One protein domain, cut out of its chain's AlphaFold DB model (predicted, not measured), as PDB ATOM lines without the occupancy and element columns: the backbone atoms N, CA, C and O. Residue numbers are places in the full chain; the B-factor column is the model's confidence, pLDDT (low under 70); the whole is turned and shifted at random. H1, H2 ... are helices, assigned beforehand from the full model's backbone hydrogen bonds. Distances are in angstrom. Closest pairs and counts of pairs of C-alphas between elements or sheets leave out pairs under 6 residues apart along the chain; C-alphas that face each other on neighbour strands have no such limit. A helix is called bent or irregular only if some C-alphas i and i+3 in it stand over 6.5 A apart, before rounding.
ATOM      1  N   ASP A 339     192.901 321.453 218.374       88.00
ATOM      2  CA  ASP A 339     192.423 322.785 218.048       88.00
ATOM      3  C   ASP A 339     193.235 323.395 216.894       88.00
ATOM      4  O   ASP A 339     194.420 323.097 216.719       88.00
ATOM      5  N   VAL A 340     192.603 324.257 216.096       87.38
ATOM      6  CA  VAL A 340     193.256 324.913 214.950       87.38
ATOM      7  C   VAL A 340     194.392 325.847 215.378       87.38
ATOM      8  O   VAL A 340     195.339 326.018 214.624       87.38
ATOM      9  N   HIS A 341     194.361 326.400 216.593       87.12
ATOM     10  CA  HIS A 341     195.460 327.202 217.131       87.12
ATOM     11  C   HIS A 341     196.663 326.345 217.543       87.12
ATOM     12  O   HIS A 341     197.795 326.824 217.546       87.12
ATOM     13  N   GLU A 342     196.438 325.073 217.876       91.38
ATOM     14  CA  GLU A 342     197.513 324.124 218.168       91.38
ATOM     15  C   GLU A 342     198.076 323.499 216.880       91.38
ATOM     16  O   GLU A 342     199.288 323.303 216.751       91.38
ATOM     17  N   PHE A 343     197.205 323.194 215.916       94.38
ATOM     18  CA  PHE A 343     197.549 322.500 214.678       94.38
ATOM     19  C   PHE A 343     196.978 323.235 213.456       94.38
ATOM     20  O   PHE A 343     195.936 322.867 212.908       94.38
ATOM     21  N   SER A 344     197.682 324.291 213.039       93.25
ATOM     22  CA  SER A 344     197.210 325.327 212.107       93.25
ATOM     23  C   SER A 344     196.816 324.799 210.732       93.25
ATOM     24  O   SER A 344     195.814 325.230 210.170       93.25
ATOM     25  N   ILE A 345     197.495 323.762 210.232       93.31
ATOM     26  CA  ILE A 345     197.158 323.138 208.943       93.31
ATOM     27  C   ILE A 345     195.707 322.624 208.868       93.31
ATOM     28  O   ILE A 345     195.162 322.470 207.772       93.31
ATOM     29  N   LEU A 346     195.058 322.366 210.012       92.69
ATOM     30  CA  LEU A 346     193.654 321.955 210.063       92.69
ATOM     31  C   LEU A 346     192.697 323.015 209.506       92.69
ATOM     32  O   LEU A 346     191.631 322.642 209.016       92.69
ATOM     33  N   GLU A 347     193.068 324.297 209.519       91.56
ATOM     34  CA  GLU A 347     192.293 325.375 208.891       91.56
ATOM     35  C   GLU A 347     192.156 325.186 207.374       91.56
ATOM     36  O   GLU A 347     191.209 325.675 206.760       91.56
ATOM     37  N   MET A 348     193.040 324.410 206.751       90.50
ATOM     38  CA  MET A 348     192.943 324.088 205.330       90.50
ATOM     39  C   MET A 348     192.187 322.791 205.061       90.50
ATOM     40  O   MET A 348     191.905 322.483 203.907       90.50
ATOM     41  N   VAL A 349     191.862 321.994 206.080       91.56
ATOM     42  CA  VAL A 349     191.262 320.668 205.891       91.56
ATOM     43  C   VAL A 349     189.746 320.778 205.718       91.56
ATOM     44  O   VAL A 349     189.053 321.462 206.468       91.56
ATOM     45  N   GLU A 350     189.215 320.078 204.717       87.75
ATOM     46  CA  GLU A 350     187.778 319.943 204.457       87.75
ATOM     47  C   GLU A 350     187.005 319.589 205.744       87.75
ATOM     48  O   GLU A 350     187.458 318.768 206.538       87.75
ATOM     49  N   ASN A 351     185.841 320.215 205.955       81.62
ATOM     50  CA  ASN A 351     185.003 320.159 207.172       81.62
ATOM     51  C   ASN A 351     185.523 320.919 208.406       81.62
ATOM     52  O   ASN A 351     184.737 321.169 209.318       81.62
ATOM     53  N   LYS A 352     186.798 321.321 208.439       83.25
ATOM     54  CA  LYS A 352     187.353 322.215 209.476       83.25
ATOM     55  C   LYS A 352     187.648 323.623 208.968       83.25
ATOM     56  O   LYS A 352     187.665 324.568 209.754       83.25
ATOM     57  N   SER A 353     187.862 323.750 207.662       84.00
ATOM     58  CA  SER A 353     188.229 325.004 207.026       84.00
ATOM     59  C   SER A 353     187.126 326.052 207.088       84.00
ATOM     60  O   SER A 353     185.958 325.759 206.822       84.00
ATOM     61  N   LYS A 354     187.533 327.287 207.389       82.62
ATOM     62  CA  LYS A 354     186.697 328.493 207.314       82.62
ATOM     63  C   LYS A 354     187.097 329.420 206.160       82.62
ATOM     64  O   LYS A 354     186.502 330.482 206.018       82.62
ATOM     65  N   LEU A 355     188.061 329.002 205.334       83.44
ATOM     66  CA  LEU A 355     188.594 329.806 204.237       83.44
ATOM     67  C   LEU A 355     187.521 330.071 203.173       83.44
ATOM     68  O   LEU A 355     186.811 329.158 202.733       83.44
ATOM     69  N   LYS A 356     187.455 331.314 202.692       81.81
ATOM     70  CA  LYS A 356     186.565 331.757 201.607       81.81
ATOM     71  C   LYS A 356     186.916 331.050 200.294       81.81
ATOM     72  O   LYS A 356     186.039 330.636 199.527       81.81
ATOM     73  N   HIS A 357     188.210 330.867 200.032       81.12
ATOM     74  CA  HIS A 357     188.706 330.312 198.775       81.12
ATOM     75  C   HIS A 357     188.775 328.782 198.816       81.12
ATOM     76  O   HIS A 357     189.746 328.182 199.271       81.12
ATOM     77  N   LYS A 358     187.786 328.115 198.202       79.12
ATOM     78  CA  LYS A 358     187.780 326.642 198.041       79.12
ATOM     79  C   LYS A 358     189.034 326.099 197.352       79.12
ATOM     80  O   LYS A 358     189.420 324.952 197.578       79.12
ATOM     81  N   LYS A 359     189.679 326.926 196.521       79.12
ATOM     82  CA  LYS A 359     190.953 326.606 195.876       79.12
ATOM     83  C   LYS A 359     192.081 326.360 196.864       79.12
ATOM     84  O   LYS A 359     193.024 325.749 196.400       79.12
ATOM     85  N   SER A 360     191.958 326.715 198.146       81.44
ATOM     86  CA  SER A 360     192.940 326.502 199.224       81.44
ATOM     87  C   SER A 360     192.634 325.269 200.093       81.44
ATOM     88  O   SER A 360     193.500 324.783 200.806       81.44
ATOM     89  N   ILE A 361     191.446 324.665 199.969       90.56
ATOM     90  CA  ILE A 361     191.016 323.552 200.836       90.56
ATOM     91  C   ILE A 361     191.665 322.221 200.419       90.56
ATOM     92  O   ILE A 361     191.668 321.850 199.240       90.56
ATOM     93  N   ILE A 362     192.192 321.475 201.385       92.25
ATOM     94  CA  ILE A 362     192.721 320.117 201.266       92.25
ATOM     95  C   ILE A 362     191.606 319.131 201.616       92.25
ATOM     96  O   ILE A 362     191.016 319.197 202.692       92.25
ATOM     97  N   LYS A 363     191.346 318.162 200.734       90.75
ATOM     98  CA  LYS A 363     190.405 317.074 201.037       90.75
ATOM     99  C   LYS A 363     190.875 316.293 202.259       90.75
ATOM    100  O   LYS A 363     192.028 315.858 202.306       90.75
ATOM    101  N   GLU A 364     189.966 316.014 203.186       89.12
ATOM    102  CA  GLU A 364     190.276 315.294 204.429       89.12
ATOM    103  C   GLU A 364     190.917 313.923 204.146       89.12
ATOM    104  O   GLU A 364     191.903 313.518 204.765       89.12
ATOM    105  N   THR A 365     190.411 313.230 203.124       88.88
ATOM    106  CA  THR A 365     190.952 311.938 202.674       88.88
ATOM    107  C   THR A 365     192.400 312.025 202.190       88.88
ATOM    108  O   THR A 365     193.168 311.087 202.416       88.88
ATOM    109  N   THR A 366     192.785 313.125 201.541       91.19
ATOM    110  CA  THR A 366     194.161 313.375 201.100       91.19
ATOM    111  C   THR A 366     195.047 313.678 202.298       91.19
ATOM    112  O   THR A 366     196.093 313.049 202.442       91.19
ATOM    113  N   PHE A 367     194.601 314.562 203.192       94.06
ATOM    114  CA  PHE A 367     195.336 314.919 204.403       94.06
ATOM    115  C   PHE A 367     195.676 313.680 205.250       94.06
ATOM    116  O   PHE A 367     196.842 313.411 205.527       94.06
ATOM    117  N   ILE A 368     194.687 312.835 205.554       91.75
ATOM    118  CA  ILE A 368     194.908 311.626 206.361       91.75
ATOM    119  C   ILE A 368     195.816 310.622 205.635       91.75
ATOM    120  O   ILE A 368     196.826 310.173 206.180       91.75
ATOM    121  N   ASN A 369     195.473 310.246 204.396       90.12
ATOM    122  CA  ASN A 369     196.132 309.115 203.737       90.12
ATOM    123  C   ASN A 369     197.515 309.441 203.179       90.12
ATOM    124  O   ASN A 369     198.317 308.524 202.997       90.12
ATOM    125  N   LYS A 370     197.755 310.702 202.815       91.06
ATOM    126  CA  LYS A 370     198.955 311.116 202.085       91.06
ATOM    127  C   LYS A 370     199.883 311.982 202.915       91.06
ATOM    128  O   LYS A 370     201.080 311.911 202.677       91.06
ATOM    129  N   VAL A 371     199.356 312.732 203.883       94.44
ATOM    130  CA  VAL A 371     200.170 313.574 204.767       94.44
ATOM    131  C   VAL A 371     200.425 312.848 206.083       94.44
ATOM    132  O   VAL A 371     201.532 312.362 206.295       94.44
ATOM    133  N   ILE A 372     199.401 312.663 206.921       94.38
ATOM    134  CA  ILE A 372     199.566 312.093 208.270       94.38
ATOM    135  C   ILE A 372     200.169 310.683 208.226       94.38
ATOM    136  O   ILE A 372     201.202 310.436 208.844       94.38
ATOM    137  N   ASN A 373     199.600 309.771 207.430       91.38
ATOM    138  CA  ASN A 373     200.101 308.392 207.336       91.38
ATOM    139  C   ASN A 373     201.540 308.279 206.808       91.38
ATOM    140  O   ASN A 373     202.193 307.269 207.056       91.38
ATOM    141  N   SER A 374     202.026 309.269 206.052       90.94
ATOM    142  CA  SER A 374     203.398 309.257 205.526       90.94
ATOM    143  C   SER A 374     204.441 309.609 206.590       90.94
ATOM    144  O   SER A 374     205.583 309.155 206.512       90.94
ATOM    145  N   LEU A 375     204.029 310.389 207.594       93.75
ATOM    146  CA  LEU A 375     204.872 310.832 208.696       93.75
ATOM    147  C   LEU A 375     204.737 309.914 209.924       93.75
ATOM    148  O   LEU A 375     205.680 309.795 210.693       93.75
ATOM    149  N   LEU A 376     203.602 309.233 210.096       92.19
ATOM    150  CA  LEU A 376     203.335 308.368 211.248       92.19
ATOM    151  C   LEU A 376     204.077 307.017 211.186       92.19
ATOM    152  O   LEU A 376     203.968 306.256 210.218       92.19
ATOM    153  N   TYR A 377     204.704 306.619 212.289       91.06
ATOM    154  CA  TYR A 377     205.187 305.266 212.525       91.06
ATOM    155  C   TYR A 377     204.024 304.309 212.828       91.06
ATOM    156  O   TYR A 377     203.490 304.222 213.939       91.06
ATOM    157  N   CYS A 378     203.634 303.539 211.810       87.56
ATOM    158  CA  CYS A 378     202.464 302.656 211.846       87.56
ATOM    159  C   CYS A 378     202.681 301.304 212.556       87.56
ATOM    160  O   CYS A 378     201.746 300.499 212.623       87.56
ATOM    161  N   LYS A 379     203.888 300.992 213.044       89.19
ATOM    162  CA  LYS A 379     204.124 299.744 213.794       89.19
ATOM    163  C   LYS A 379     203.859 299.959 215.295       89.19
ATOM    164  O   LYS A 379     204.025 301.080 215.782       89.19
ATOM    165  N   PRO A 380     203.404 298.916 216.011       87.56
ATOM    166  CA  PRO A 380     203.197 298.987 217.452       87.56
ATOM    167  C   PRO A 380     204.530 299.064 218.209       87.56
ATOM    168  O   PRO A 380     205.498 298.400 217.843       87.56
ATOM    169  N   ILE A 381     204.563 299.865 219.268       86.75
ATOM    170  CA  ILE A 381     205.660 299.971 220.228       86.75
ATOM    171  C   ILE A 381     205.641 298.740 221.138       86.75
ATOM    172  O   ILE A 381     204.618 298.392 221.730       86.75
ATOM    173  N   ILE A 382     206.798 298.092 221.246       85.25
ATOM    174  CA  ILE A 382     207.010 296.899 222.079       85.25
ATOM    175  C   ILE A 382     207.371 297.296 223.522       85.25
ATOM    176  O   ILE A 382     207.153 296.535 224.460       85.25
ATOM    177  N   HIS A 383     207.912 298.501 223.709       79.81
ATOM    178  CA  HIS A 383     208.318 299.017 225.013       79.81
ATOM    179  C   HIS A 383     207.114 299.318 225.930       79.81
ATOM    180  O   HIS A 383     206.015 299.577 225.427       79.81
ATOM    181  N   PRO A 384     207.313 299.306 227.264       78.81
ATOM    182  CA  PRO A 384     206.280 299.698 228.217       78.81
ATOM    183  C   PRO A 384     205.740 301.110 227.927       78.81
ATOM    184  O   PRO A 384     206.525 302.048 227.799       78.81
ATOM    185  N   ILE A 385     204.416 301.285 227.871       71.31
ATOM    186  CA  ILE A 385     203.745 302.580 227.604       71.31
ATOM    187  C   ILE A 385     203.640 303.429 228.888       71.31
ATOM    188  O   ILE A 385     202.664 304.129 229.105       71.31
ATOM    189  N   GLY A 386     204.636 303.368 229.777       58.09
ATOM    190  CA  GLY A 386     204.574 304.037 231.085       58.09
ATOM    191  C   GLY A 386     204.259 305.538 231.010       58.09
ATOM    192  O   GLY A 386     203.470 306.006 231.820       58.09
ATOM    193  N   ASP A 387     204.796 306.245 230.004       54.84
ATOM    194  CA  ASP A 387     204.661 307.708 229.866       54.84
ATOM    195  C   ASP A 387     204.231 308.198 228.465       54.84
ATOM    196  O   ASP A 387     204.235 309.395 228.197       54.84
ATOM    197  N   ASP A 388     203.879 307.302 227.533       71.38
ATOM    198  CA  ASP A 388     203.512 307.631 226.133       71.38
ATOM    199  C   ASP A 388     204.493 308.589 225.394       71.38
ATOM    200  O   ASP A 388     204.191 309.125 224.325       71.38
ATOM    201  N   GLU A 389     205.709 308.788 225.924       81.12
ATOM    202  CA  GLU A 389     206.635 309.837 225.477       81.12
ATOM    203  C   GLU A 389     206.990 309.712 224.000       81.12
ATOM    204  O   GLU A 389     207.105 310.713 223.302       81.12
ATOM    205  N   LEU A 390     207.144 308.483 223.500       86.94
ATOM    206  CA  LEU A 390     207.485 308.227 222.102       86.94
ATOM    207  C   LEU A 390     206.378 308.698 221.151       86.94
ATOM    208  O   LEU A 390     206.681 309.262 220.097       86.94
ATOM    209  N   ARG A 391     205.103 308.494 221.512       87.38
ATOM    210  CA  ARG A 391     203.957 308.934 220.702       87.38
ATOM    211  C   ARG A 391     203.683 310.414 220.877       87.38
ATOM    212  O   ARG A 391     203.387 311.082 219.891       87.38
ATOM    213  N   ILE A 392     203.859 310.951 222.083       88.62
ATOM    214  CA  ILE A 392     203.812 312.396 222.330       88.62
ATOM    215  C   ILE A 392     204.895 313.104 221.501       88.62
ATOM    216  O   ILE A 392     204.600 314.087 220.821       88.62
ATOM    217  N   ARG A 393     206.129 312.585 221.494       90.94
ATOM    218  CA  ARG A 393     207.259 313.117 220.717       90.94
ATOM    219  C   ARG A 393     206.990 313.048 219.217       90.94
ATOM    220  O   ARG A 393     207.113 314.065 218.538       90.94
ATOM    221  N   GLU A 394     206.542 311.900 218.712       93.38
ATOM    222  CA  GLU A 394     206.131 311.737 217.312       93.38
ATOM    223  C   GLU A 394     205.045 312.735 216.912       93.38
ATOM    224  O   GLU A 394     205.187 313.448 215.916       93.38
ATOM    225  N   ARG A 395     203.990 312.839 217.720       93.31
ATOM    226  CA  ARG A 395     202.875 313.754 217.484       93.31
ATOM    227  C   ARG A 395     203.333 315.210 217.465       93.31
ATOM    228  O   ARG A 395     202.982 315.944 216.542       93.31
ATOM    229  N   ASN A 396     204.173 315.609 218.417       94.06
ATOM    230  CA  ASN A 396     204.743 316.952 218.480       94.06
ATOM    231  C   ASN A 396     205.638 317.263 217.276       94.06
ATOM    232  O   ASN A 396     205.549 318.356 216.721       94.06
ATOM    233  N   ASN A 397     206.467 316.315 216.842       96.00
ATOM    234  CA  ASN A 397     207.328 316.475 215.672       96.00
ATOM    235  C   ASN A 397     206.512 316.667 214.387       96.00
ATOM    236  O   ASN A 397     206.783 317.586 213.616       96.00
ATOM    237  N   ILE A 398     205.478 315.845 214.184       96.31
ATOM    238  CA  ILE A 398     204.572 315.956 213.032       96.31
ATOM    239  C   ILE A 398     203.820 317.291 213.062       96.31
ATOM    240  O   ILE A 398     203.733 317.967 212.037       96.31
ATOM    241  N   ARG A 399     203.334 317.705 214.241       96.00
ATOM    242  CA  ARG A 399     202.689 319.009 214.447       96.00
ATOM    243  C   ARG A 399     203.616 320.159 214.048       96.00
ATOM    244  O   ARG A 399     203.199 321.025 213.294       96.00
ATOM    245  N   ILE A 400     204.875 320.140 214.497       95.94
ATOM    246  CA  ILE A 400     205.872 321.167 214.152       95.94
ATOM    247  C   ILE A 400     206.073 321.249 212.636       95.94
ATOM    248  O   ILE A 400     206.002 322.338 212.079       95.94
ATOM    249  N   ILE A 401     206.297 320.112 211.968       97.19
ATOM    250  CA  ILE A 401     206.536 320.072 210.517       97.19
ATOM    251  C   ILE A 401     205.371 320.693 209.747       97.19
ATOM    252  O   ILE A 401     205.579 321.490 208.837       97.19
ATOM    253  N   LEU A 402     204.147 320.298 210.086       97.19
ATOM    254  CA  LEU A 402     202.971 320.690 209.320       97.19
ATOM    255  C   LEU A 402     202.475 322.096 209.670       97.19
ATOM    256  O   LEU A 402     201.942 322.754 208.782       97.19
ATOM    257  N   ASN A 403     202.696 322.582 210.896       96.56
ATOM    258  CA  ASN A 403     202.474 323.992 211.222       96.56
ATOM    259  C   ASN A 403     203.466 324.882 210.471       96.56
ATOM    260  O   ASN A 403     203.033 325.830 209.834       96.56
ATOM    261  N   LEU A 404     204.759 324.528 210.441       96.69
ATOM    262  CA  LEU A 404     205.745 325.263 209.639       96.69
ATOM    263  C   LEU A 404     205.386 325.228 208.149       96.69
ATOM    264  O   LEU A 404     205.470 326.238 207.467       96.69
ATOM    265  N   PHE A 405     204.935 324.087 207.627       96.62
ATOM    266  CA  PHE A 405     204.475 324.025 206.241       96.62
ATOM    267  C   PHE A 405     203.264 324.927 205.989       96.62
ATOM    268  O   PHE A 405     203.203 325.606 204.971       96.62
ATOM    269  N   HIS A 406     202.303 324.953 206.911       95.25
ATOM    270  CA  HIS A 406     201.166 325.856 206.813       95.25
ATOM    271  C   HIS A 406     201.616 327.322 206.828       95.25
ATOM    272  O   HIS A 406     201.311 328.060 205.897       95.25
ATOM    273  N   GLU A 407     202.377 327.713 207.847       93.94
ATOM    274  CA  GLU A 407     202.847 329.080 208.072       93.94
ATOM    275  C   GLU A 407     203.682 329.591 206.893       93.94
ATOM    276  O   GLU A 407     203.372 330.646 206.347       93.94
ATOM    277  N   GLU A 408     204.665 328.817 206.430       93.94
ATOM    278  CA  GLU A 408     205.636 329.281 205.427       93.94
ATOM    279  C   GLU A 408     205.195 329.052 203.971       93.94
ATOM    280  O   GLU A 408     205.736 329.665 203.052       93.94
ATOM    281  N   CYS A 409     204.268 328.123 203.707       92.62
ATOM    282  CA  CYS A 409     203.924 327.740 202.328       92.62
ATOM    283  C   CYS A 409     202.474 328.013 201.943       92.62
ATOM    284  O   CYS A 409     202.187 328.133 200.751       92.62
ATOM    285  N   LEU A 410     201.554 328.015 202.908       91.75
ATOM    286  CA  LEU A 410     200.124 327.953 202.615       91.75
ATOM    287  C   LEU A 410     199.299 329.067 203.261       91.75
ATOM    288  O   LEU A 410     198.144 329.225 202.869       91.75
ATOM    289  N   SER A 411     199.853 329.799 204.228       88.00
ATOM    290  CA  SER A 411     199.185 330.924 204.875       88.00
ATOM    291  C   SER A 411     199.143 332.141 203.944       88.00
ATOM    292  O   SER A 411     200.069 332.377 203.168       88.00
ATOM    293  N   TYR A 412     198.035 332.882 203.972       89.25
ATOM    294  CA  TYR A 412     197.835 334.097 203.183       89.25
ATOM    295  C   TYR A 412     196.775 334.992 203.829       89.25
ATOM    296  O   TYR A 412     195.929 334.519 204.589       89.25
ATOM    297  N   ASP A 413     196.807 336.280 203.498       87.81
ATOM    298  CA  ASP A 413     195.781 337.244 203.895       87.81
ATOM    299  C   ASP A 413     194.578 337.153 202.943       87.81
ATOM    300  O   ASP A 413     194.677 337.517 201.772       87.81
ATOM    301  N   GLU A 414     193.434 336.660 203.430       83.69
ATOM    302  CA  GLU A 414     192.230 336.464 202.609       83.69
ATOM    303  C   GLU A 414     191.699 337.745 201.958       83.69
ATOM    304  O   GLU A 414     191.000 337.655 200.949       83.69
ATOM    305  N   ASP A 415     191.996 338.917 202.524       85.81
ATOM    306  CA  ASP A 415     191.482 340.184 202.009       85.81
ATOM    307  C   ASP A 415     192.430 340.823 200.974       85.81
ATOM    308  O   ASP A 415     191.991 341.669 200.195       85.81
ATOM    309  N   ASN A 416     193.694 340.379 200.909       88.56
ATOM    310  CA  ASN A 416     194.735 340.951 200.040       88.56
ATOM    311  C   ASN A 416     195.431 339.935 199.111       88.56
ATOM    312  O   ASN A 416     196.373 340.304 198.409       88.56
ATOM    313  N   VAL A 417     194.994 338.673 199.088       90.12
ATOM    314  CA  VAL A 417     195.654 337.616 198.306       90.12
ATOM    315  C   VAL A 417     195.520 337.818 196.795       90.12
ATOM    316  O   VAL A 417     194.437 338.075 196.261       90.12
ATOM    317  N   THR A 418     196.631 337.645 196.086       90.56
ATOM    318  CA  THR A 418     196.694 337.703 194.622       90.56
ATOM    319  C   THR A 418     196.329 336.363 193.967       90.56
ATOM    320  O   THR A 418     196.440 335.288 194.564       90.56
ATOM    321  N   ASP A 419     195.925 336.395 192.693       88.00
ATOM    322  CA  ASP A 419     195.646 335.170 191.926       88.00
ATOM    323  C   ASP A 419     196.893 334.284 191.748       88.00
ATOM    324  O   ASP A 419     196.781 333.051 191.721       88.00
ATOM    325  N   ASP A 420     198.081 334.889 191.676       88.50
ATOM    326  CA  ASP A 420     199.357 334.178 191.570       88.50
ATOM    327  C   ASP A 420     199.690 333.436 192.873       88.50
ATOM    328  O   ASP A 420     200.053 332.257 192.837       88.50
ATOM    329  N   GLU A 421     199.473 334.067 194.031       89.50
ATOM    330  CA  GLU A 421     199.611 333.420 195.343       89.50
ATOM    331  C   GLU A 421     198.613 332.271 195.508       89.50
ATOM    332  O   GLU A 421     199.003 331.157 195.867       89.50
ATOM    333  N   LEU A 422     197.337 332.481 195.161       89.25
ATOM    334  CA  LEU A 422     196.333 331.412 195.191       89.25
ATOM    335  C   LEU A 422     196.703 330.252 194.258       89.25
ATOM    336  O   LEU A 422     196.453 329.086 194.582       89.25
ATOM    337  N   THR A 423     197.304 330.546 193.106       90.50
ATOM    338  CA  THR A 423     197.777 329.535 192.155       90.50
ATOM    339  C   THR A 423     198.963 328.755 192.720       90.50
ATOM    340  O   THR A 423     198.951 327.518 192.679       90.50
ATOM    341  N   LYS A 424     199.945 329.444 193.316       92.81
ATOM    342  CA  LYS A 424     201.085 328.834 194.018       92.81
ATOM    343  C   LYS A 424     200.601 327.897 195.128       92.81
ATOM    344  O   LYS A 424     200.964 326.720 195.142       92.81
ATOM    345  N   ILE A 425     199.706 328.375 195.994       92.31
ATOM    346  CA  ILE A 425     199.117 327.593 197.092       92.31
ATOM    347  C   ILE A 425     198.371 326.380 196.547       92.31
ATOM    348  O   ILE A 425     198.563 325.262 197.028       92.31
ATOM    349  N   HIS A 426     197.555 326.564 195.505       91.69
ATOM    350  CA  HIS A 426     196.824 325.473 194.866       91.69
ATOM    351  C   HIS A 426     197.760 324.357 194.371       91.69
ATOM    352  O   HIS A 426     197.456 323.172 194.544       91.69
ATOM    353  N   ARG A 427     198.914 324.721 193.796       93.81
ATOM    354  CA  ARG A 427     199.948 323.775 193.348       93.81
ATOM    355  C   ARG A 427     200.628 323.086 194.534       93.81
ATOM    356  O   ARG A 427     200.702 321.853 194.545       93.81
ATOM    357  N   LEU A 428     201.033 323.847 195.554       94.38
ATOM    358  CA  LEU A 428     201.713 323.348 196.755       94.38
ATOM    359  C   LEU A 428     200.867 322.358 197.560       94.38
ATOM    360  O   LEU A 428     201.395 321.356 198.046       94.38
ATOM    361  N   LYS A 429     199.551 322.564 197.650       92.00
ATOM    362  CA  LYS A 429     198.658 321.638 198.364       92.00
ATOM    363  C   LYS A 429     198.129 320.477 197.522       92.00
ATOM    364  O   LYS A 429     197.319 319.680 198.008       92.00
ATOM    365  N   SER A 430     198.473 320.412 196.237       93.19
ATOM    366  CA  SER A 430     198.040 319.300 195.389       93.19
ATOM    367  C   SER A 430     198.496 317.971 196.000       93.19
ATOM    368  O   SER A 430     199.521 317.899 196.679       93.19
ATOM    369  N   GLN A 431     197.742 316.893 195.774       94.00
ATOM    370  CA  GLN A 431     198.042 315.603 196.403       94.00
ATOM    371  C   GLN A 431     199.477 315.142 196.109       94.00
ATOM    372  O   GLN A 431     200.158 314.657 197.010       94.00
ATOM    373  N   SER A 432     199.932 315.284 194.863       94.62
ATOM    374  CA  SER A 432     201.293 314.927 194.461       94.62
ATOM    375  C   SER A 432     202.355 315.765 195.161       94.62
ATOM    376  O   SER A 432     203.340 315.199 195.629       94.62
ATOM    377  N   SER A 433     202.133 317.078 195.285       95.44
ATOM    378  CA  SER A 433     203.037 317.968 196.018       95.44
ATOM    379  C   SER A 433     203.105 317.594 197.498       95.44
ATOM    380  O   SER A 433     204.192 317.399 198.019       95.44
ATOM    381  N   LEU A 434     201.969 317.369 198.164       96.06
ATOM    382  CA  LEU A 434     201.935 316.970 199.577       96.06
ATOM    383  C   LEU A 434     202.681 315.650 199.846       96.06
ATOM    384  O   LEU A 434     203.406 315.523 200.835       96.06
ATOM    385  N   VAL A 435     202.527 314.662 198.958       95.50
ATOM    386  CA  VAL A 435     203.277 313.393 199.033       95.50
ATOM    387  C   VAL A 435     204.773 313.631 198.835       95.50
ATOM    388  O   VAL A 435     205.599 313.017 199.509       95.50
ATOM    389  N   TYR A 436     205.134 314.505 197.900       96.38
ATOM    390  CA  TYR A 436     206.529 314.795 197.608       96.38
ATOM    391  C   TYR A 436     207.204 315.571 198.742       96.38
ATOM    392  O   TYR A 436     208.259 315.159 199.224       96.38
ATOM    393  N   PHE A 437     206.539 316.611 199.244       96.81
ATOM    394  CA  PHE A 437     206.928 317.398 200.408       96.81
ATOM    395  C   PHE A 437     207.215 316.514 201.624       96.81
ATOM    396  O   PHE A 437     208.313 316.546 202.173       96.81
ATOM    397  N   THR A 438     206.259 315.668 202.020       96.12
ATOM    398  CA  THR A 438     206.429 314.784 203.187       96.12
ATOM    399  C   THR A 438     207.590 313.808 203.010       96.12
ATOM    400  O   THR A 438     208.350 313.577 203.954       96.12
ATOM    401  N   SER A 439     207.801 313.290 201.794       95.12
ATOM    402  CA  SER A 439     208.970 312.463 201.488       95.12
ATOM    403  C   SER A 439     210.287 313.239 201.588       95.12
ATOM    404  O   SER A 439     211.270 312.678 202.072       95.12
ATOM    405  N   LEU A 440     210.339 314.477 201.097       95.88
ATOM    406  CA  LEU A 440     211.541 315.308 201.120       95.88
ATOM    407  C   LEU A 440     211.890 315.761 202.538       95.88
ATOM    408  O   LEU A 440     213.040 315.622 202.945       95.88
ATOM    409  N   ILE A 441     210.906 316.213 203.317       96.31
ATOM    410  CA  ILE A 441     211.111 316.602 204.717       96.31
ATOM    411  C   ILE A 441     211.584 315.428 205.555       96.31
ATOM    412  O   ILE A 441     212.519 315.576 206.340       96.31
ATOM    413  N   LYS A 442     211.001 314.241 205.359       95.50
ATOM    414  CA  LYS A 442     211.490 313.046 206.041       95.50
ATOM    415  C   LYS A 442     212.971 312.807 205.732       95.50
ATOM    416  O   LYS A 442     213.759 312.697 206.663       95.50
ATOM    417  N   LYS A 443     213.370 312.831 204.455       95.31
ATOM    418  CA  LYS A 443     214.782 312.687 204.047       95.31
ATOM    419  C   LYS A 443     215.687 313.793 204.610       95.31
ATOM    420  O   LYS A 443     216.816 313.512 204.997       95.31
ATOM    421  N   ALA A 444     215.208 315.033 204.685       95.88
ATOM    422  CA  ALA A 444     215.960 316.149 205.260       95.88
ATOM    423  C   ALA A 444     216.203 315.968 206.767       95.88
ATOM    424  O   ALA A 444     217.293 316.271 207.258       95.88
ATOM    425  N   CYS A 445     215.220 315.432 207.493       95.94
ATOM    426  CA  CYS A 445     215.376 315.026 208.888       95.94
ATOM    427  C   CYS A 445     216.335 313.834 209.017       95.94
ATOM    428  O   CYS A 445     217.252 313.881 209.831       95.94
ATOM    429  N   GLU A 446     216.184 312.796 208.193       94.88
ATOM    430  CA  GLU A 446     217.085 311.634 208.192       94.88
ATOM    431  C   GLU A 446     218.545 312.059 207.974       94.88
ATOM    432  O   GLU A 446     219.434 311.580 208.674       94.88
ATOM    433  N   HIS A 447     218.792 313.006 207.064       94.06
ATOM    434  CA  HIS A 447     220.117 313.581 206.840       94.06
ATOM    435  C   HIS A 447     220.620 314.365 208.061       94.06
ATOM    436  O   HIS A 447     221.741 314.149 208.515       94.06
ATOM    437  N   LYS A 448     219.790 315.252 208.631       94.44
ATOM    438  CA  LYS A 448     220.153 316.091 209.787       94.44
ATOM    439  C   LYS A 448     220.530 315.278 211.023       94.44
ATOM    440  O   LYS A 448     221.457 315.657 211.732       94.44
ATOM    441  N   PHE A 449     219.795 314.201 211.284       93.88
ATOM    442  CA  PHE A 449     219.973 313.360 212.468       93.88
ATOM    443  C   PHE A 449     220.816 312.107 212.198       93.88
ATOM    444  O   PHE A 449     221.040 311.329 213.119       93.88
ATOM    445  N   VAL A 450     221.323 311.924 210.971       92.38
ATOM    446  CA  VAL A 450     222.151 310.772 210.562       92.38
ATOM    447  C   VAL A 450     221.416 309.436 210.774       92.38
ATOM    448  O   VAL A 450     221.951 308.468 211.305       92.38
ATOM    449  N   MET A 451     220.150 309.385 210.349       91.31
ATOM    450  CA  MET A 451     219.246 308.233 210.500       91.31
ATOM    451  C   MET A 451     218.615 307.828 209.153       91.31
ATOM    452  O   MET A 451     217.392 307.883 209.006       91.31
ATOM    453  N   PRO A 452     219.416 307.454 208.137       87.19
ATOM    454  CA  PRO A 452     218.915 307.188 206.789       87.19
ATOM    455  C   PRO A 452     217.913 306.028 206.771       87.19
ATOM    456  O   PRO A 452     218.221 304.916 207.202       87.19
ATOM    457  N   GLY A 453     216.713 306.282 206.244       85.06
ATOM    458  CA  GLY A 453     215.654 305.282 206.112       85.06
ATOM    459  C   GLY A 453     215.038 304.789 207.427       85.06
ATOM    460  O   GLY A 453     214.312 303.789 207.398       85.06
ATOM    461  N   ASP A 454     215.289 305.444 208.568       86.06
ATOM    462  CA  ASP A 454     214.691 305.018 209.836       86.06
ATOM    463  C   ASP A 454     213.179 305.314 209.847       86.06
ATOM    464  O   ASP A 454     212.714 306.456 209.864       86.06
ATOM    465  N   SER A 455     212.371 304.251 209.855       84.25
ATOM    466  CA  SER A 455     210.915 304.365 209.949       84.25
ATOM    467  C   SER A 455     210.425 304.952 211.275       84.25
ATOM    468  O   SER A 455     209.298 305.433 211.324       84.25
ATOM    469  N   GLU A 456     211.254 304.918 212.318       88.12
ATOM    470  CA  GLU A 456     210.986 305.421 213.670       88.12
ATOM    471  C   GLU A 456     211.571 306.819 213.906       88.12
ATOM    472  O   GLU A 456     211.572 307.298 215.034       88.12
ATOM    473  N   LEU A 457     212.071 307.491 212.863       92.25
ATOM    474  CA  LEU A 457     212.728 308.796 212.964       92.25
ATOM    475  C   LEU A 457     212.009 309.753 213.934       92.25
ATOM    476  O   LEU A 457     212.611 310.242 214.887       92.25
ATOM    477  N   PHE A 458     210.706 309.972 213.743       93.69
ATOM    478  CA  PHE A 458     209.949 310.945 214.534       93.69
ATOM    479  C   PHE A 458     209.606 310.496 215.958       93.69
ATOM    480  O   PHE A 458     209.243 311.352 216.758       93.69
ATOM    481  N   THR A 459     209.766 309.220 216.318       90.31
ATOM    482  CA  THR A 459     209.631 308.775 217.719       90.31
ATOM    483  C   THR A 459     210.933 308.966 218.510       90.31
ATOM    484  O   THR A 459     210.906 309.004 219.743       90.31
ATOM    485  N   LYS A 460     212.071 309.112 217.814       89.75
ATOM    486  CA  LYS A 460     213.425 309.140 218.396       89.75
ATOM    487  C   LYS A 460     214.046 310.535 218.492       89.75
ATOM    488  O   LYS A 460     214.874 310.755 219.367       89.75
ATOM    489  N   ILE A 461     213.671 311.461 217.611       92.44
ATOM    490  CA  ILE A 461     214.280 312.802 217.537       92.44
ATOM    491  C   ILE A 461     213.427 313.873 218.221       92.44
ATOM    492  O   ILE A 461     212.214 313.724 218.332       92.44
ATOM    493  N   GLU A 462     214.031 315.004 218.588       90.50
ATOM    494  CA  GLU A 462     213.310 316.192 219.062       90.50
ATOM    495  C   GLU A 462     213.478 317.364 218.093       90.50
ATOM    496  O   GLU A 462     214.527 318.013 218.020       90.50
ATOM    497  N   LEU A 463     212.420 317.667 217.337       92.62
ATOM    498  CA  LEU A 463     212.466 318.731 216.332       92.62
ATOM    499  C   LEU A 463     212.353 320.132 216.926       92.62
ATOM    500  O   LEU A 463     212.716 321.093 216.253       92.62
ATOM    501  N   ASN A 464     211.896 320.278 218.173       88.75
ATOM    502  CA  ASN A 464     211.679 321.595 218.774       88.75
ATOM    503  C   ASN A 464     212.965 322.444 218.818       88.75
ATOM    504  O   ASN A 464     212.904 323.646 218.593       88.75
ATOM    505  N   GLN A 465     214.124 321.812 219.028       88.56
ATOM    506  CA  GLN A 465     215.438 322.474 219.030       88.56
ATOM    507  C   GLN A 465     215.988 322.748 217.617       88.56
ATOM    508  O   GLN A 465     216.971 323.460 217.458       88.56
ATOM    509  N   ASN A 466     215.369 322.173 216.582       91.38
ATOM    510  CA  ASN A 466     215.814 322.240 215.188       91.38
ATOM    511  C   ASN A 466     214.773 322.921 214.282       91.38
ATOM    512  O   ASN A 466     214.798 322.736 213.063       91.38
ATOM    513  N   LYS A 467     213.860 323.709 214.864       92.56
ATOM    514  CA  LYS A 467     212.798 324.413 214.133       92.56
ATOM    515  C   LYS A 467     213.344 325.319 213.035       92.56
ATOM    516  O   LYS A 467     212.869 325.224 211.914       92.56
ATOM    517  N   ASP A 468     214.387 326.096 213.315       94.06
ATOM    518  CA  ASP A 468     214.974 327.016 212.329       94.06
ATOM    519  C   ASP A 468     215.581 326.284 211.129       94.06
ATOM    520  O   ASP A 468     215.504 326.754 209.996       94.06
ATOM    521  N   TYR A 469     216.172 325.109 211.363       94.81
ATOM    522  CA  TYR A 469     216.666 324.262 210.283       94.81
ATOM    523  C   TYR A 469     215.509 323.781 209.402       94.81
ATOM    524  O   TYR A 469     215.579 323.907 208.184       94.81
ATOM    525  N   LEU A 470     214.432 323.274 210.011       96.12
ATOM    526  CA  LEU A 470     213.257 322.821 209.262       96.12
ATOM    527  C   LEU A 470     212.585 323.959 208.507       96.12
ATOM    528  O   LEU A 470     212.226 323.770 207.350       96.12
ATOM    529  N   LYS A 471     212.454 325.127 209.138       96.69
ATOM    530  CA  LYS A 471     211.896 326.325 208.521       96.69
ATOM    531  C   LYS A 471     212.647 326.666 207.234       96.69
ATOM    532  O   LYS A 471     212.021 326.695 206.186       96.69
ATOM    533  N   LYS A 472     213.983 326.738 207.267       96.69
ATOM    534  CA  LYS A 472     214.804 326.989 206.064       96.69
ATOM    535  C   LYS A 472     214.630 325.941 204.964       96.69
ATOM    536  O   LYS A 472     214.621 326.277 203.783       96.69
ATOM    537  N   VAL A 473     214.513 324.665 205.334       97.38
ATOM    538  CA  VAL A 473     214.268 323.577 204.370       97.38
ATOM    539  C   VAL A 473     212.891 323.736 203.709       97.38
ATOM    540  O   VAL A 473     212.755 323.534 202.502       97.38
ATOM    541  N   ILE A 474     211.875 324.099 204.494       97.56
ATOM    542  CA  ILE A 474     210.495 324.302 204.039       97.56
ATOM    543  C   ILE A 474     210.380 325.568 203.175       97.56
ATOM    544  O   ILE A 474     209.779 325.505 202.104       97.56
ATOM    545  N   GLU A 475     211.000 326.677 203.584       96.38
ATOM    546  CA  GLU A 475     211.088 327.925 202.813       96.38
ATOM    547  C   GLU A 475     211.680 327.651 201.430       96.38
ATOM    548  O   GLU A 475     211.038 327.921 200.423       96.38
ATOM    549  N   ARG A 476     212.825 326.959 201.350       96.25
ATOM    550  CA  ARG A 476     213.434 326.577 200.062       96.25
ATOM    551  C   ARG A 476     212.520 325.738 199.189       96.25
ATOM    552  O   ARG A 476     212.478 325.929 197.978       96.25
ATOM    553  N   TYR A 477     211.796 324.795 199.787       97.19
ATOM    554  CA  TYR A 477     210.806 324.026 199.044       97.19
ATOM    555  C   TYR A 477     209.736 324.948 198.443       97.19
ATOM    556  O   TYR A 477     209.433 324.802 197.261       97.19
ATOM    557  N   SER A 478     209.205 325.896 199.220       95.19
ATOM    558  CA  SER A 478     208.196 326.881 198.792       95.19
ATOM    559  C   SER A 478     208.719 327.885 197.763       95.19
ATOM    560  O   SER A 478     207.983 328.299 196.864       95.19
ATOM    561  N   ASP A 479     209.982 328.279 197.885       94.81
ATOM    562  CA  ASP A 479     210.620 329.324 197.083       94.81
ATOM    563  C   ASP A 479     211.120 328.817 195.733       94.81
ATOM    564  O   ASP A 479     211.492 329.612 194.868       94.81
ATOM    565  N   HIS A 480     211.093 327.502 195.512       96.56
ATOM    566  CA  HIS A 480     211.463 326.950 194.222       96.56
ATOM    567  C   HIS A 480     210.582 327.551 193.106       96.56
ATOM    568  O   HIS A 480     209.348 327.489 193.186       96.56
ATOM    569  N   PRO A 481     211.176 328.071 192.015       94.94
ATOM    570  CA  PRO A 481     210.452 328.843 191.003       94.94
ATOM    571  C   PRO A 481     209.340 328.046 190.312       94.94
ATOM    572  O   PRO A 481     208.361 328.632 189.852       94.94
ATOM    573  N   ILE A 482     209.435 326.708 190.300       95.69
ATOM    574  CA  ILE A 482     208.409 325.824 189.727       95.69
ATOM    575  C   ILE A 482     207.002 326.085 190.268       95.69
ATOM    576  O   ILE A 482     206.045 325.792 189.572       95.69
ATOM    577  N   TRP A 483     206.825 326.613 191.482       95.12
ATOM    578  CA  TRP A 483     205.478 326.800 192.028       95.12
ATOM    579  C   TRP A 483     204.747 328.006 191.434       95.12
ATOM    580  O   TRP A 483     203.516 327.999 191.378       95.12
ATOM    581  N   GLY A 484     205.489 329.010 190.961       90.94
ATOM    582  CA  GLY A 484     204.958 330.221 190.327       90.94
ATOM    583  C   GLY A 484     205.166 330.283 188.812       90.94
ATOM    584  O   GLY A 484     204.566 331.125 188.159       90.94
ATOM    585  N   HIS A 485     205.977 329.395 188.230       92.06
ATOM    586  CA  HIS A 485     206.359 329.483 186.818       92.06
ATOM    587  C   HIS A 485     205.191 329.240 185.842       92.06
ATOM    588  O   HIS A 485     204.268 328.477 186.146       92.06
ATOM    589  N   ASP A 486     205.267 329.815 184.636       91.19
ATOM    590  CA  ASP A 486     204.367 329.495 183.516       91.19
ATOM    591  C   ASP A 486     204.406 327.994 183.180       91.19
ATOM    592  O   ASP A 486     205.471 327.417 182.956       91.19
ATOM    593  N   GLU A 487     203.228 327.370 183.110       91.12
ATOM    594  CA  GLU A 487     203.037 325.944 182.830       91.12
ATOM    595  C   GLU A 487     203.524 325.519 181.447       91.12
ATOM    596  O   GLU A 487     203.807 324.336 181.232       91.12
ATOM    597  N   LYS A 488     203.633 326.476 180.522       92.31
ATOM    598  CA  LYS A 488     204.021 326.254 179.125       92.31
ATOM    599  C   LYS A 488     205.484 326.583 178.831       92.31
ATOM    600  O   LYS A 488     205.871 326.536 177.669       92.31
ATOM    601  N   HIS A 489     206.281 326.906 179.852       92.06
ATOM    602  CA  HIS A 489     207.671 327.342 179.674       92.06
ATOM    603  C   HIS A 489     208.556 326.305 178.968       92.06
ATOM    604  O   HIS A 489     209.292 326.641 178.048       92.06
ATOM    605  N   SER A 490     208.463 325.036 179.370       95.00
ATOM    606  CA  SER A 490     209.273 323.942 178.820       95.00
ATOM    607  C   SER A 490     208.560 322.598 178.935       95.00
ATOM    608  O   SER A 490     207.570 322.463 179.667       95.00
ATOM    609  N   ASN A 491     209.087 321.562 178.273       94.12
ATOM    610  CA  ASN A 491     208.531 320.217 178.385       94.12
ATOM    611  C   ASN A 491     208.626 319.685 179.820       94.12
ATOM    612  O   ASN A 491     207.678 319.055 180.298       94.12
ATOM    613  N   LYS A 492     209.728 319.964 180.530       94.19
ATOM    614  CA  LYS A 492     209.901 319.564 181.940       94.19
ATOM    615  C   LYS A 492     208.853 320.215 182.841       94.19
ATOM    616  O   LYS A 492     208.203 319.528 183.631       94.19
ATOM    617  N   VAL A 493     208.635 321.519 182.682       95.19
ATOM    618  CA  VAL A 493     207.658 322.280 183.471       95.19
ATOM    619  C   VAL A 493     206.234 321.797 183.186       95.19
ATOM    620  O   VAL A 493     205.487 321.468 184.110       95.19
ATOM    621  N   THR A 494     205.870 321.626 181.913       95.19
ATOM    622  CA  THR A 494     204.560 321.083 181.527       95.19
ATOM    623  C   THR A 494     204.337 319.671 182.082       95.19
ATOM    624  O   THR A 494     203.250 319.351 182.572       95.19
ATOM    625  N   GLN A 495     205.347 318.798 182.043       95.12
ATOM    626  CA  GLN A 495     205.248 317.453 182.617       95.12
ATOM    627  C   GLN A 495     205.069 317.482 184.145       95.12
ATOM    628  O   GLN A 495     204.307 316.667 184.679       95.12
ATOM    629  N   PHE A 496     205.710 318.423 184.847       96.38
ATOM    630  CA  PHE A 496     205.549 318.594 186.292       96.38
ATOM    631  C   PHE A 496     204.095 318.936 186.631       96.38
ATOM    632  O   PHE A 496     203.459 318.234 187.422       96.38
ATOM    633  N   TYR A 497     203.515 319.926 185.952       95.12
ATOM    634  CA  TYR A 497     202.121 320.325 186.168       95.12
ATOM    635  C   TYR A 497     201.112 319.246 185.774       95.12
ATOM    636  O   TYR A 497     200.160 318.986 186.516       95.12
ATOM    637  N   ASN A 498     201.356 318.534 184.672       94.31
ATOM    638  CA  ASN A 498     200.560 317.363 184.302       94.31
ATOM    639  C   ASN A 498     200.582 316.289 185.396       94.31
ATOM    640  O   ASN A 498     199.557 315.656 185.664       94.31
ATOM    641  N   SER A 499     201.730 316.097 186.048       94.94
ATOM    642  CA  SER A 499     201.872 315.151 187.154       94.94
ATOM    643  C   SER A 499     201.083 315.598 188.386       94.94
ATOM    644  O   SER A 499     200.431 314.757 189.008       94.94
ATOM    645  N   LEU A 500     201.055 316.904 188.697       93.62
ATOM    646  CA  LEU A 500     200.199 317.454 189.758       93.62
ATOM    647  C   LEU A 500     198.714 317.202 189.471       93.62
ATOM    648  O   LEU A 500     197.999 316.686 190.328       93.62
ATOM    649  N   GLN A 501     198.252 317.511 188.256       91.38
ATOM    650  CA  GLN A 501     196.846 317.351 187.867       91.38
ATOM    651  C   GLN A 501     196.404 315.879 187.856       91.38
ATOM    652  O   GLN A 501     195.292 315.551 188.271       91.38
ATOM    653  N   LYS A 502     197.285 314.973 187.410       92.31
ATOM    654  CA  LYS A 502     197.015 313.527 187.328       92.31
ATOM    655  C   LYS A 502     197.318 312.770 188.624       92.31
ATOM    656  O   LYS A 502     197.155 311.552 188.657       92.31
ATOM    657  N   ASN A 503     197.729 313.463 189.688       90.31
ATOM    658  CA  ASN A 503     198.122 312.876 190.971       90.31
ATOM    659  C   ASN A 503     199.240 311.812 190.849       90.31
ATOM    660  O   ASN A 503     199.204 310.775 191.519       90.31
ATOM    661  N   GLN A 504     200.217 312.047 189.967       92.62
ATOM    662  CA  GLN A 504     201.359 311.159 189.717       92.62
ATOM    663  C   GLN A 504     202.545 311.481 190.641       92.62
ATOM    664  O   GLN A 504     202.603 312.550 191.247       92.62
ATOM    665  N   SER A 505     203.486 310.542 190.789       92.44
ATOM    666  CA  SER A 505     204.686 310.750 191.613       92.44
ATOM    667  C   SER A 505     205.582 311.838 191.018       92.44
ATOM    668  O   SER A 505     205.810 311.845 189.811       92.44
ATOM    669  N   LEU A 506     206.128 312.708 191.874       94.75
ATOM    670  CA  LEU A 506     207.022 313.791 191.460       94.75
ATOM    671  C   LEU A 506     208.510 313.455 191.573       94.75
ATOM    672  O   LEU A 506     209.321 314.287 191.203       94.75
ATOM    673  N   ASN A 507     208.894 312.266 192.047       91.00
ATOM    674  CA  ASN A 507     210.299 311.966 192.363       91.00
ATOM    675  C   ASN A 507     211.242 312.208 191.174       91.00
ATOM    676  O   ASN A 507     212.151 313.022 191.274       91.00
ATOM    677  N   THR A 508     210.981 311.556 190.038       91.94
ATOM    678  CA  THR A 508     211.839 311.653 188.849       91.94
ATOM    679  C   THR A 508     211.864 313.060 188.261       91.94
ATOM    680  O   THR A 508     212.905 313.530 187.816       91.94
ATOM    681  N   ILE A 509     210.713 313.735 188.238       93.94
ATOM    682  CA  ILE A 509     210.602 315.044 187.598       93.94
ATOM    683  C   ILE A 509     211.111 316.176 188.489       93.94
ATOM    684  O   ILE A 509     211.726 317.103 187.977       93.94
ATOM    685  N   GLY A 510     210.922 316.068 189.807       93.62
ATOM    686  CA  GLY A 510     211.491 316.967 190.808       93.62
ATOM    687  C   GLY A 510     213.014 316.957 190.749       93.62
ATOM    688  O   GLY A 510     213.628 318.018 190.703       93.62
ATOM    689  N   ASP A 511     213.617 315.771 190.611       93.25
ATOM    690  CA  ASP A 511     215.062 315.642 190.401       93.25
ATOM    691  C   ASP A 511     215.523 316.333 189.106       93.25
ATOM    692  O   ASP A 511     216.542 317.024 189.117       93.25
ATOM    693  N   ALA A 512     214.760 316.205 188.014       92.31
ATOM    694  CA  ALA A 512     215.088 316.816 186.723       92.31
ATOM    695  C   ALA A 512     215.060 318.355 186.746       92.31
ATOM    696  O   ALA A 512     215.849 318.981 186.043       92.31
ATOM    697  N   ILE A 513     214.189 318.953 187.566       95.19
ATOM    698  CA  ILE A 513     214.093 320.412 187.756       95.19
ATOM    699  C   ILE A 513     214.854 320.909 188.995       95.19
ATOM    700  O   ILE A 513     214.668 322.046 189.410       95.19
ATOM    701  N   LYS A 514     215.674 320.049 189.613       95.06
ATOM    702  CA  LYS A 514     216.417 320.295 190.863       95.06
ATOM    703  C   LYS A 514     215.581 320.707 192.084       95.06
ATOM    704  O   LYS A 514     216.151 321.138 193.084       95.06
ATOM    705  N   LEU A 515     214.274 320.462 192.092       96.56
ATOM    706  CA  LEU A 515     213.493 320.463 193.326       96.56
ATOM    707  C   LEU A 515     213.734 319.131 194.042       96.56
ATOM    708  O   LEU A 515     212.922 318.223 193.936       96.56
ATOM    709  N   ASN A 516     214.869 318.979 194.721       96.44
ATOM    710  CA  ASN A 516     215.286 317.717 195.336       96.44
ATOM    711  C   ASN A 516     215.987 317.927 196.689       96.44
ATOM    712  O   ASN A 516     216.112 319.050 197.177       96.44
ATOM    713  N   LEU A 517     216.430 316.830 197.318       96.19
ATOM    714  CA  LEU A 517     217.051 316.870 198.645       96.19
ATOM    715  C   LEU A 517     218.300 317.783 198.702       96.19
ATOM    716  O   LEU A 517     218.341 318.632 199.588       96.19
ATOM    717  N   PRO A 518     219.292 317.684 197.792       96.38
ATOM    718  CA  PRO A 518     220.428 318.611 197.779       96.38
ATOM    719  C   PRO A 518     220.044 320.095 197.745       96.38
ATOM    720  O   PRO A 518     220.657 320.892 198.453       96.38
ATOM    721  N   TYR A 519     219.030 320.470 196.962       96.75
ATOM    722  CA  TYR A 519     218.585 321.861 196.859       96.75
ATOM    723  C   TYR A 519     217.968 322.379 198.166       96.75
ATOM    724  O   TYR A 519     218.392 323.411 198.698       96.75
ATOM    725  N   ILE A 520     217.010 321.640 198.739       96.25
ATOM    726  CA  ILE A 520     216.338 322.065 199.981       96.25
ATOM    727  C   ILE A 520     217.286 322.065 201.192       96.25
ATOM    728  O   ILE A 520     217.012 322.736 202.181       96.25
ATOM    729  N   LEU A 521     218.406 321.336 201.111       95.44
ATOM    730  CA  LEU A 521     219.474 321.315 202.114       95.44
ATOM    731  C   LEU A 521     220.565 322.371 201.896       95.44
ATOM    732  O   LEU A 521     221.524 322.393 202.663       95.44
ATOM    733  N   ASP A 522     220.446 323.222 200.874       93.50
ATOM    734  CA  ASP A 522     221.464 324.219 200.511       93.50
ATOM    735  C   ASP A 522     222.809 323.656 200.036       93.50
ATOM    736  O   ASP A 522     223.835 324.328 200.074       93.50
TER     737      ASP A 522
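This is residues 339 to 522 of the 533 residues of an uncharacterized protein of Crocinitomicaceae bacterium (UniProt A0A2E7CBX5). A compact helical body is built on its three longest helices: H3 and H7 lie side by side, and H5 crosses H7. H2 runs beside H5, H1, H4 and H6 pack on H3, H10 packs on H5 and H7, and the hairpin of H8 and H9 meets one end of H5; residues 382 to 388 stick out. The printed part has 184 residues with ten named helices, H1 to H10 in order, and no named strand; it is all helix. The radius of gyration of the C-alphas is 16.7 A, and the outline is only just elongated, spanning 55 by 36 by 28 A.

Start at H1, residues 344 to 348, which touches residues 402 to 407 of H3, residues 389 to 410; the closest C-alphas, of Ile 345 and His 406, are 5.3 A apart. H2, residues 364 to 375, touches H5, residues 431 to 449, the same way at a shallow tilt of 19 degrees, closest at the C-alphas of Lys 370 and Val 435, 5.8 A. H3 and H5 are the hubs, touching four helices each, and are near each other. H4, residues 419 to 428, forms a helical hairpin with H3, closest at the C-alphas of Leu 410 and Ile 425, 5.6 A. H6, residues 457 to 460, touches H3, closest at the C-alphas of Glu 394 and Thr 459, 4.6 A. H7, residues 463 to 479, touches H3 the same way at a shallow tilt of 30 degrees, closest at the C-alphas of Cys 409 and Ser 478, 5.6 A. H7 touches H5 at a steep tilt of 45 degrees, opposite ways, closest at the C-alphas of Ile 441 and Val 473, 7.7 A. H8, residues 491 to 501, touches H5 only at their ends, closest at the C-alphas of Ser 432 and Leu 500, 5.4 A. It forms a helical hairpin with H9, residues 507 to 512, closest at the C-alphas of Phe 496 and Ile 509, 6.3 A. H10, residues 517 to 520, touches H7, closest at the C-alphas of Val 473 and Ile 520, 5.1 A, and H5, closest at those of Leu 440 and Leu 517, 6.2 A. Helix packing is mostly aligned: leaving out H5 and H8, which touch only at their ends, 4 of the 5 pairs of helices that touch and have a tilt are at a shallow one. Every O i to N i+4 pair is within hydrogen-bond range in H3, H4, H5, H8 and H9, against 5 of 8 in H2, 11 of 13 in H7 and 0 of 1 in H1, where 2 of 2 O i to N i+3 pairs are; H6 and H10 are too short for an i+4 pair.

Find C-alpha 344 at (197.210, 325.327, 212.107), where H1 begins. H3 runs 29.9 A from C-alpha 389 at (206.635, 309.837, 225.477), H5 27.3 A and H7 22.0 A. H7 is irregular, with C-alphas 465 and 468 8.1 A apart, and has a kink of 41 degrees near residue 470. H10 ends at C-alpha 520, (216.338, 322.065, 199.981).

The C-alphas of Gly 386 and His 489, the two farthest apart, are 56.5 A apart. The printed part has no cut. The links H1 to H2, H2 to H3 and H7 to H8 are long. Mean pLDDT of the printed part is 91.3; residues 386 to 387 are under 70.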